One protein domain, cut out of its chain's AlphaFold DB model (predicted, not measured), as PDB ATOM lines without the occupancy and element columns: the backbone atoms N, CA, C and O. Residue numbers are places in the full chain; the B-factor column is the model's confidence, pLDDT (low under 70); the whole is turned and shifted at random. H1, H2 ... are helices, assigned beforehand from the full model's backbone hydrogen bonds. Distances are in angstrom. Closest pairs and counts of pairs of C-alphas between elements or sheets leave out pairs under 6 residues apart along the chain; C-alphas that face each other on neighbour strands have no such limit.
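Overview. This is residues 95 to 175 of the 175 residues of an uncharacterized protein of Chloroflexi bacterium (UniProt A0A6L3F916). H3, the longest helix, is the core; H1 and H4 pack side by side with it, and H2 and H5 pack on it slantwise. Residues 170 to 175 stick out. The printed part has 81 residues with five named helices, H1 to H5 in order, and no named strand: all helix, compact, radius of gyration of the C-alphas 12.3 A, spans 40 by 30 by 19 A.

Along the chain. H3 is residues 121 to 134, 20.0 A long. H1 is 95 to 103, from C-alpha 95 at (-48.843, 51.926, 55.115); H2 is 109 to 117; H4 is 139 to 151, 18.1 A; H5 is 158 to 170, 18.4 A, ending at C-alpha 170 at (-51.172, 38.804, 26.722).

Arrangement. H3, the hub, touches H1 the same way at a shallow tilt of 5 degrees; the closest C-alphas, of Ala 101 and Ala 130, are 4.5 A apart. H2 and H3 form a hairpin and touch, closest at C-alphas of Leu 115 and Cys 124, 4.3 A. H3 and H4 form another, at 25 degrees, closest at C-alphas of Gln 129 and Ile 142, 6.6 A. H5 touches residues 128 to 132 of H3, closest at C-alphas of Leu 132 and Val 161, 6.8 A. H1 and H4 are apart. In each helix every O i to N i+4 pair is within hydrogen-bond range.

Size, cuts and confidence. The C-alphas farthest apart, of Pro 119 and Arg 175, are 42.1 A apart. The printed part has no cut and no long link; pLDDT is under 70 at residues 173 to 175.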
ATOM      1  N   LYS A  95     -49.358  50.621  55.556       98.56
ATOM      2  CA  LYS A  95     -48.843  51.926  55.115       98.56
ATOM      3  C   LYS A  95     -47.400  51.840  54.627       98.56
ATOM      4  O   LYS A  95     -47.059  52.484  53.646       98.56
ATOM      5  N   ALA A  96     -46.549  51.054  55.281       98.75
ATOM      6  CA  ALA A  96     -45.166  50.877  54.858       98.75
ATOM      7  C   ALA A  96     -45.078  50.204  53.479       98.75
ATOM      8  O   ALA A  96     -44.299  50.658  52.644       98.75
ATOM      9  N   ALA A  97     -45.922  49.203  53.196       98.75
ATOM     10  CA  ALA A  97     -46.021  48.621  51.855       98.75
ATOM     11  C   ALA A  97     -46.446  49.661  50.802       98.75
ATOM     12  O   ALA A  97     -45.845  49.722  49.730       98.75
ATOM     13  N   GLU A  98     -47.428  50.513  51.119       98.31
ATOM     14  CA  GLU A  98     -47.846  51.616  50.241       98.31
ATOM     15  C   GLU A  98     -46.705  52.612  49.987       98.31
ATOM     16  O   GLU A  98     -46.522  53.054  48.857       98.31
ATOM     17  N   MET A  99     -45.919  52.962  51.013       98.25
ATOM     18  CA  MET A  99     -44.790  53.884  50.839       98.25
ATOM     19  C   MET A  99     -43.685  53.257  49.979       98.25
ATOM     20  O   MET A  99     -43.128  53.937  49.124       98.25
ATOM     21  N   LEU A 100     -43.394  51.962  50.140       98.56
ATOM     22  CA  LEU A 100     -42.427  51.270  49.280       98.56
ATOM     23  C   LEU A 100     -42.889  51.241  47.817       98.56
ATOM     24  O   LEU A 100     -42.079  51.491  46.935       98.56
ATOM     25  N   ALA A 101     -44.186  51.060  47.548       98.12
ATOM     26  CA  ALA A 101     -44.729  51.126  46.185       98.12
ATOM     27  C   ALA A 101     -44.439  52.458  45.464       98.12
ATOM     28  O   ALA A 101     -44.401  52.501  44.236       98.12
ATOM     29  N   LEU A 102     -44.279  53.547  46.224       97.12
ATOM     30  CA  LEU A 102     -44.028  54.888  45.695       97.12
ATOM     31  C   LEU A 102     -42.539  55.201  45.515       97.12
ATOM     32  O   LEU A 102     -42.207  56.034  44.674       97.12
ATOM     33  N   HIS A 103     -41.673  54.587  46.323       97.69
ATOM     34  CA  HIS A 103     -40.291  55.044  46.502       97.69
ATOM     35  C   HIS A 103     -39.216  53.990  46.247       97.69
ATOM     36  O   HIS A 103     -38.057  54.365  46.079       97.69
ATOM     37  N   SER A 104     -39.556  52.700  46.267       97.50
ATOM     38  CA  SER A 104     -38.597  51.626  46.007       97.50
ATOM     39  C   SER A 104     -38.672  51.122  44.565       97.50
ATOM     40  O   SER A 104     -39.535  51.525  43.788       97.50
ATOM     41  N   ASP A 105     -37.738  50.243  44.206       97.38
ATOM     42  CA  ASP A 105     -37.700  49.564  42.915       97.38
ATOM     43  C   ASP A 105     -38.054  48.081  43.064       97.38
ATOM     44  O   ASP A 105     -37.835  47.456  44.104       97.38
ATOM     45  N   TRP A 106     -38.558  47.477  41.985       95.75
ATOM     46  CA  TRP A 106     -38.677  46.022  41.909       95.75
ATOM     47  C   TRP A 106     -37.349  45.387  41.451       95.75
ATOM     48  O   TRP A 106     -36.832  45.772  40.398       95.75
ATOM     49  N   PRO A 107     -36.828  44.350  42.139       97.12
ATOM     50  CA  PRO A 107     -37.430  43.633  43.266       97.12
ATOM     51  C   PRO A 107     -37.172  44.270  44.638       97.12
ATOM     52  O   PRO A 107     -36.029  44.534  44.994       97.12
ATOM     53  N   ASP A 108     -38.223  44.361  45.460       98.31
ATOM     54  CA  ASP A 108     -38.116  44.727  46.877       98.31
ATOM     55  C   ASP A 108     -38.340  43.489  47.763       98.31
ATOM     56  O   ASP A 108     -39.385  42.824  47.707       98.31
ATOM     57  N   TYR A 109     -37.330  43.143  48.565       98.25
ATOM     58  CA  TYR A 109     -37.343  41.916  49.364       98.25
ATOM     59  C   TYR A 109     -38.366  41.966  50.506       98.25
ATOM     60  O   TYR A 109     -38.922  40.924  50.862       98.25
ATOM     61  N   ALA A 110     -38.629  43.145  51.077       98.62
ATOM     62  CA  ALA A 110     -39.543  43.293  52.201       98.62
ATOM     63  C   ALA A 110     -40.989  43.140  51.726       98.62
ATOM     64  O   ALA A 110     -41.750  42.395  52.340       98.62
ATOM     65  N   LEU A 111     -41.333  43.740  50.577       98.75
ATOM     66  CA  LEU A 111     -42.633  43.535  49.930       98.75
ATOM     67  C   LEU A 111     -42.873  42.060  49.595       98.75
ATOM     68  O   LEU A 111     -43.933  41.517  49.907       98.75
ATOM     69  N   ARG A 112     -41.879  41.378  49.012       98.50
ATOM     70  CA  ARG A 112     -41.996  39.941  48.727       98.50
ATOM     71  C   ARG A 112     -42.190  39.121  50.004       98.50
ATOM     72  O   ARG A 112     -43.065  38.260  50.048       98.50
ATOM     73  N   SER A 113     -41.393  39.394  51.038       98.44
ATOM     74  CA  SER A 113     -41.496  38.702  52.324       98.44
ATOM     75  C   SER A 113     -42.862  38.911  52.973       98.44
ATOM     76  O   SER A 113     -43.421  37.950  53.494       98.44
ATOM     77  N   ALA A 114     -43.398  40.135  52.937       98.62
ATOM     78  CA  ALA A 114     -44.708  40.466  53.489       98.62
ATOM     79  C   ALA A 114     -45.838  39.750  52.736       98.62
ATOM     80  O   ALA A 114     -46.721  39.178  53.363       98.62
ATOM     81  N   LEU A 115     -45.772  39.699  51.402       98.62
ATOM     82  CA  LEU A 115     -46.738  38.956  50.587       98.62
ATOM     83  C   LEU A 115     -46.776  37.459  50.932       98.62
ATOM     84  O   LEU A 115     -47.841  36.849  50.948       98.62
ATOM     85  N   GLU A 116     -45.613  36.849  51.155       98.12
ATOM     86  CA  GLU A 116     -45.510  35.402  51.365       98.12
ATOM     87  C   GLU A 116     -45.739  34.986  52.827       98.12
ATOM     88  O   GLU A 116     -46.214  33.873  53.064       98.12
ATOM     89  N   ASN A 117     -45.393  35.848  53.793       98.00
ATOM     90  CA  ASN A 117     -45.221  35.441  55.189       98.00
ATOM     91  C   ASN A 117     -45.866  36.366  56.237       98.00
ATOM     92  O   ASN A 117     -45.791  36.020  57.419       98.00
ATOM     93  N   ASP A 118     -46.460  37.515  55.883       98.56
ATOM     94  CA  ASP A 118     -47.129  38.335  56.908       98.56
ATOM     95  C   ASP A 118     -48.349  37.579  57.470       98.56
ATOM     96  O   ASP A 118     -49.116  36.980  56.710       98.56
ATOM     97  N   PRO A 119     -48.552  37.565  58.799       97.50
ATOM     98  CA  PRO A 119     -49.706  36.899  59.398       97.50
ATOM     99  C   PRO A 119     -51.037  37.613  59.120       97.50
ATOM    100  O   PRO A 119     -52.096  37.016  59.319       97.50
ATOM    101  N   ASP A 120     -51.012  38.889  58.726       98.19
ATOM    102  CA  ASP A 120     -52.207  39.676  58.451       98.19
ATOM    103  C   ASP A 120     -52.519  39.716  56.953       98.19
ATOM    104  O   ASP A 120     -51.766  40.260  56.143       98.19
ATOM    105  N   ASN A 121     -53.700  39.212  56.586       96.75
ATOM    106  CA  ASN A 121     -54.148  39.201  55.194       96.75
ATOM    107  C   ASN A 121     -54.131  40.605  54.569       96.75
ATOM    108  O   ASN A 121     -53.786  40.737  53.398       96.75
ATOM    109  N   GLY A 122     -54.490  41.652  55.321       97.81
ATOM    110  CA  GLY A 122     -54.496  43.027  54.821       97.81
ATOM    111  C   GLY A 122     -53.106  43.494  54.394       97.81
ATOM    112  O   GLY A 122     -52.974  44.132  53.350       97.81
ATOM    113  N   VAL A 123     -52.070  43.104  55.140       98.56
ATOM    114  CA  VAL A 123     -50.673  43.367  54.774       98.56
ATOM    115  C   VAL A 123     -50.277  42.579  53.523       98.56
ATOM    116  O   VAL A 123     -49.698  43.166  52.611       98.56
ATOM    117  N   CYS A 124     -50.657  41.300  53.404       98.50
ATOM    118  CA  CYS A 124     -50.403  40.512  52.189       98.50
ATOM    119  C   CYS A 124     -51.050  41.147  50.943       98.50
ATOM    120  O   CYS A 124     -50.433  41.217  49.880       98.50
ATOM    121  N   PHE A 125     -52.285  41.647  51.066       98.50
ATOM    122  CA  PHE A 125     -52.974  42.373  49.993       98.50
ATOM    123  C   PHE A 125     -52.264  43.684  49.633       98.50
ATOM    124  O   PHE A 125     -52.064  43.947  48.446       98.50
ATOM    125  N   ALA A 126     -51.839  44.469  50.626       98.56
ATOM    126  CA  ALA A 126     -51.087  45.702  50.404       98.56
ATOM    127  C   ALA A 126     -49.729  45.437  49.728       98.56
ATOM    128  O   ALA A 126     -49.360  46.131  48.784       98.56
ATOM    129  N   ALA A 127     -49.019  44.383  50.137       98.69
ATOM    130  CA  ALA A 127     -47.768  43.966  49.513       98.69
ATOM    131  C   ALA A 127     -47.976  43.502  48.060       98.69
ATOM    132  O   ALA A 127     -47.224  43.900  47.173       98.69
ATOM    133  N   CYS A 128     -49.027  42.719  47.788       98.62
ATOM    134  CA  CYS A 128     -49.401  42.328  46.425       98.62
ATOM    135  C   CYS A 128     -49.678  43.556  45.545       98.62
ATOM    136  O   CYS A 128     -49.150  43.654  44.435       98.62
ATOM    137  N   GLN A 129     -50.467  44.509  46.055       98.62
ATOM    138  CA  GLN A 129     -50.740  45.775  45.377       98.62
ATOM    139  C   GLN A 129     -49.445  46.518  45.048       98.62
ATOM    140  O   GLN A 129     -49.216  46.844  43.885       98.62
ATOM    141  N   ALA A 130     -48.592  46.738  46.050       98.56
ATOM    142  CA  ALA A 130     -47.332  47.455  45.904       98.56
ATOM    143  C   ALA A 130     -46.433  46.823  44.832       98.56
ATOM    144  O   ALA A 130     -45.933  47.514  43.949       98.56
ATOM    145  N   ILE A 131     -46.296  45.494  44.837       98.75
ATOM    146  CA  ILE A 131     -45.507  44.767  43.835       98.75
ATOM    147  C   ILE A 131     -46.074  44.970  42.424       98.75
ATOM    148  O   ILE A 131     -45.320  45.208  41.482       98.75
ATOM    149  N   LEU A 132     -47.397  44.888  42.253       98.56
ATOM    150  CA  LEU A 132     -48.033  45.115  40.953       98.56
ATOM    151  C   LEU A 132     -47.857  46.565  40.471       98.56
ATOM    152  O   LEU A 132     -47.665  46.781  39.273       98.56
ATOM    153  N   GLU A 133     -47.890  47.543  41.380       98.19
ATOM    154  CA  GLU A 133     -47.617  48.951  41.070       98.19
ATOM    155  C   GLU A 133     -46.167  49.153  40.604       98.19
ATOM    156  O   GLU A 133     -45.959  49.728  39.535       98.19
ATOM    157  N   LEU A 134     -45.182  48.586  41.315       97.88
ATOM    158  CA  LEU A 134     -43.764  48.628  40.924       97.88
ATOM    159  C   LEU A 134     -43.495  47.933  39.578       97.88
ATOM    160  O   LEU A 134     -42.622  48.338  38.814       97.88
ATOM    161  N   LEU A 135     -44.278  46.905  39.242       97.62
ATOM    162  CA  LEU A 135     -44.240  46.234  37.936       97.62
ATOM    163  C   LEU A 135     -44.958  47.022  36.823       97.62
ATOM    164  O   LEU A 135     -45.054  46.545  35.686       97.62
ATOM    165  N   GLY A 136     -45.477  48.214  37.126       97.06
ATOM    166  CA  GLY A 136     -46.138  49.098  36.171       97.06
ATOM    167  C   GLY A 136     -47.513  48.602  35.722       97.06
ATOM    168  O   GLY A 136     -47.952  48.914  34.607       97.06
ATOM    169  N   ILE A 137     -48.196  47.797  36.542       97.81
ATOM    170  CA  ILE A 137     -49.558  47.353  36.239       97.81
ATOM    171  C   ILE A 137     -50.536  48.519  36.473       97.81
ATOM    172  O   ILE A 137     -50.501  49.164  37.520       97.81
ATOM    173  N   PRO A 138     -51.438  48.828  35.518       96.62
ATOM    174  CA  PRO A 138     -52.407  49.907  35.691       96.62
ATOM    175  C   PRO A 138     -53.307  49.711  36.917       96.62
ATOM    176  O   PRO A 138     -53.904  48.648  37.087       96.62
ATOM    177  N   ARG A 139     -53.499  50.775  37.710       95.81
ATOM    178  CA  ARG A 139     -54.285  50.757  38.963       95.81
ATOM    179  C   ARG A 139     -55.684  50.154  38.832       95.81
ATOM    180  O   ARG A 139     -56.139  49.477  39.745       95.81
ATOM    181  N   MET A 140     -56.368  50.379  37.708       96.56
ATOM    182  CA  MET A 140     -57.682  49.770  37.462       96.56
ATOM    183  C   MET A 140     -57.615  48.239  37.452       96.56
ATOM    184  O   MET A 140     -58.427  47.596  38.103       96.56
ATOM    185  N   ILE A 141     -56.619  47.668  36.769       97.25
ATOM    186  CA  ILE A 141     -56.434  46.215  36.687       97.25
ATOM    187  C   ILE A 141     -56.067  45.658  38.062       97.25
ATOM    188  O   ILE A 141     -56.628  44.650  38.475       97.25
ATOM    189  N   ILE A 142     -55.171  46.339  38.786       97.69
ATOM    190  CA  ILE A 142     -54.801  45.955  40.155       97.69
ATOM    191  C   ILE A 142     -56.046  45.888  41.041       97.69
ATOM    192  O   ILE A 142     -56.294  44.866  41.675       97.69
ATOM    193  N   ARG A 143     -56.863  46.948  41.048       97.31
ATOM    194  CA  ARG A 143     -58.087  47.012  41.852       97.31
ATOM    195  C   ARG A 143     -59.035  45.855  41.537       97.31
ATOM    196  O   ARG A 143     -59.536  45.217  42.460       97.31
ATOM    197  N   ASP A 144     -59.276  45.585  40.258       97.38
ATOM    198  CA  ASP A 144     -60.226  44.556  39.833       97.38
ATOM    199  C   ASP A 144     -59.712  43.139  40.183       97.38
ATOM    200  O   ASP A 144     -60.467  42.297  40.676       97.38
ATOM    201  N   GLU A 145     -58.410  42.882  40.017       97.56
ATOM    202  CA  GLU A 145     -57.775  41.605  40.368       97.56
ATOM    203  C   GLU A 145     -57.733  41.361  41.884       97.56
ATOM    204  O   GLU A 145     -58.072  40.266  42.338       97.56
ATOM    205  N   LEU A 146     -57.372  42.373  42.680       96.88
ATOM    206  CA  LEU A 146     -57.358  42.263  44.142       96.88
ATOM    207  C   LEU A 146     -58.770  42.097  44.708       96.88
ATOM    208  O   LEU A 146     -58.967  41.278  45.604       96.88
ATOM    209  N   ALA A 147     -59.771  42.789  44.152       97.06
ATOM    210  CA  ALA A 147     -61.169  42.572  44.517       97.06
ATOM    211  C   ALA A 147     -61.606  41.124  44.235       97.06
ATOM    212  O   ALA A 147     -62.271  40.496  45.065       97.06
ATOM    213  N   ARG A 148     -61.191  40.547  43.099       97.00
ATOM    214  CA  ARG A 148     -61.481  39.143  42.784       97.00
ATOM    215  C   ARG A 148     -60.832  38.181  43.783       97.00
ATOM    216  O   ARG A 148     -61.502  37.265  44.250       97.00
ATOM    217  N   LEU A 149     -59.563  38.384  44.137       96.06
ATOM    218  CA  LEU A 149     -58.883  37.555  45.142       96.06
ATOM    219  C   LEU A 149     -59.565  37.659  46.513       96.06
ATOM    220  O   LEU A 149     -59.866  36.639  47.131       96.06
ATOM    221  N   TYR A 150     -59.901  38.883  46.928       94.38
ATOM    222  CA  TYR A 150     -60.574  39.159  48.195       94.38
ATOM    223  C   TYR A 150     -61.946  38.480  48.286       94.38
ATOM    224  O   TYR A 150     -62.223  37.759  49.242       94.38
ATOM    225  N   THR A 151     -62.790  38.644  47.264       95.81
ATOM    226  CA  THR A 151     -64.118  37.996  47.202       95.81
ATOM    227  C   THR A 151     -64.039  36.470  47.151       95.81
ATOM    228  O   THR A 151     -64.964  35.799  47.601       95.81
ATOM    229  N   SER A 152     -62.929  35.920  46.652       94.50
ATOM    230  CA  SER A 152     -62.679  34.474  46.608       94.50
ATOM    231  C   SER A 152     -62.131  33.919  47.929       94.50
ATOM    232  O   SER A 152     -61.951  32.709  48.044       94.50
ATOM    233  N   GLY A 153     -61.823  34.776  48.912       92.62
ATOM    234  CA  GLY A 153     -61.181  34.381  50.170       92.62
ATOM    235  C   GLY A 153     -59.763  33.825  49.996       92.62
ATOM    236  O   GLY A 153     -59.268  33.120  50.874       92.62
ATOM    237  N   ILE A 154     -59.117  34.111  48.862       92.94
ATOM    238  CA  ILE A 154     -57.770  33.632  48.546       92.94
ATOM    239  C   ILE A 154     -56.767  34.682  49.017       92.94
ATOM    240  O   ILE A 154     -56.821  35.838  48.598       92.94
ATOM    241  N   MET A 155     -55.834  34.268  49.874       95.31
ATOM    242  CA  MET A 155     -54.688  35.096  50.241       95.31
ATOM    243  C   MET A 155     -53.749  35.213  49.031       95.31
ATOM    244  O   MET A 155     -53.364  34.170  48.492       95.31
ATOM    245  N   PRO A 156     -53.384  36.435  48.602       97.19
ATOM    246  CA  PRO A 156     -52.536  36.620  47.434       97.19
ATOM    247  C   PRO A 156     -51.155  36.002  47.662       97.19
ATOM    248  O   PRO A 156     -50.612  36.056  48.764       97.19
ATOM    249  N   ARG A 157     -50.580  35.425  46.605       97.62
ATOM    250  CA  ARG A 157     -49.213  34.882  46.590       97.62
ATOM    251  C   ARG A 157     -48.445  35.364  45.361       97.62
ATOM    252  O   ARG A 157     -49.013  35.939  44.435       97.62
ATOM    253  N   MET A 158     -47.145  35.072  45.305       97.81
ATOM    254  CA  MET A 158     -46.320  35.388  44.129       97.81
ATOM    255  C   MET A 158     -46.842  34.763  42.824       97.81
ATOM    256  O   MET A 158     -46.693  35.364  41.760       97.81
ATOM    257  N   ASP A 159     -47.502  33.601  42.891       97.69
ATOM    258  CA  ASP A 159     -48.149  32.991  41.722       97.69
ATOM    259  C   ASP A 159     -49.292  33.860  41.173       97.69
ATOM    260  O   ASP A 159     -49.460  33.958  39.955       97.69
ATOM    261  N   ASP A 160     -50.032  34.561  42.041       97.88
ATOM    262  CA  ASP A 160     -51.061  35.511  41.620       97.88
ATOM    263  C   ASP A 160     -50.449  36.732  40.944       97.88
ATOM    264  O   ASP A 160     -50.930  37.140  39.887       97.88
ATOM    265  N   VAL A 161     -49.361  37.278  41.502       98.12
ATOM    266  CA  VAL A 161     -48.615  38.387  40.884       98.12
ATOM    267  C   VAL A 161     -48.182  37.996  39.472       98.12
ATOM    268  O   VAL A 161     -48.457  38.719  38.513       98.12
ATOM    269  N   LYS A 162     -47.569  36.816  39.318       97.94
ATOM    270  CA  LYS A 162     -47.133  36.297  38.017       97.94
ATOM    271  C   LYS A 162     -48.306  36.148  37.045       97.94
ATOM    272  O   LYS A 162     -48.245  36.665  35.932       97.94
ATOM    273  N   ARG A 163     -49.398  35.512  37.483       97.81
ATOM    274  CA  ARG A 163     -50.614  35.320  36.680       97.81
ATOM    275  C   ARG A 163     -51.201  36.653  36.202       97.81
ATOM    276  O   ARG A 163     -51.600  36.756  35.042       97.81
ATOM    277  N   ILE A 164     -51.262  37.664  37.071       97.44
ATOM    278  CA  ILE A 164     -51.771  39.004  36.730       97.44
ATOM    279  C   ILE A 164     -50.885  39.645  35.663       97.44
ATOM    280  O   ILE A 164     -51.384  40.089  34.630       97.44
ATOM    281  N   VAL A 165     -49.570  39.650  35.879       97.25
ATOM    282  CA  VAL A 165     -48.599  40.236  34.944       97.25
ATOM    283  C   VAL A 165     -48.682  39.567  33.568       97.25
ATOM    284  O   VAL A 165     -48.711  40.261  32.549       97.25
ATOM    285  N   ASP A 166     -48.764  38.238  33.524       97.12
ATOM    286  CA  ASP A 166     -48.852  37.472  32.277       97.12
ATOM    287  C   ASP A 166     -50.176  37.734  31.536       97.12
ATOM    288  O   ASP A 166     -50.184  37.905  30.311       97.12
ATOM    289  N   SER A 167     -51.289  37.859  32.268       95.69
ATOM    290  CA  SER A 167     -52.592  38.235  31.702       95.69
ATOM    291  C   SER A 167     -52.559  39.628  31.062       95.69
ATOM    292  O   SER A 167     -53.024  39.810  29.935       95.69
ATOM    293  N   VAL A 168     -51.938  40.608  31.728       94.88
ATOM    294  CA  VAL A 168     -51.806  41.977  31.203       94.88
ATOM    295  C   VAL A 168     -50.923  42.019  29.959       94.88
ATOM    296  O   VAL A 168     -51.246  42.729  29.008       94.88
ATOM    297  N   LYS A 169     -49.821  41.261  29.937       93.25
ATOM    298  CA  LYS A 169     -48.936  41.177  28.765       93.25
ATOM    299  C   LYS A 169     -49.636  40.549  27.561       93.25
ATOM    300  O   LYS A 169     -49.461  41.044  26.451       93.25
ATOM    301  N   SER A 170     -50.451  39.521  27.785       91.75
ATOM    302  CA  SER A 170     -51.172  38.804  26.722       91.75
ATOM    303  C   SER A 170     -52.287  39.638  26.078       91.75
ATOM    304  O   SER A 170     -52.598  39.444  24.908       91.75
ATOM    305  N   ASN A 171     -52.862  40.592  26.817       87.00
ATOM    306  CA  ASN A 171     -53.954  41.451  26.346       87.00
ATOM    307  C   ASN A 171     -53.487  42.767  25.696       87.00
ATOM    308  O   ASN A 171     -54.320  43.595  25.322       87.00
ATOM    309  N   ARG A 172     -52.175  43.004  25.563       76.62
ATOM    310  CA  ARG A 172     -51.673  44.186  24.848       76.62
ATOM    311  C   ARG A 172     -51.720  43.929  23.337       76.62
ATOM    312  O   ARG A 172     -51.141  42.938  22.893       76.62
ATOM    313  N   PRO A 173     -52.357  44.802  22.536       60.72
ATOM    314  CA  PRO A 173     -52.276  44.692  21.085       60.72
ATOM    315  C   PRO A 173     -50.805  44.783  20.639       60.72
ATOM    316  O   PRO A 173     -50.029  45.509  21.274       60.72
ATOM    317  N   PRO A 174     -50.404  44.051  19.581       59.38
ATOM    318  CA  PRO A 174     -49.060  44.173  19.027       59.38
ATOM    319  C   PRO A 174     -48.802  45.637  18.644       59.38
ATOM    320  O   PRO A 174     -49.669  46.282  18.050       59.38
ATOM    321  N   ARG A 175     -47.647  46.160  19.069       53.50
ATOM    322  CA  ARG A 175     -47.186  47.515  18.740       53.50
ATOM    323  C   ARG A 175     -46.691  47.596  17.307       53.50
ATOM    324  O   ARG A 175     -46.081  46.602  16.856       53.50
TER     325      ARG A 175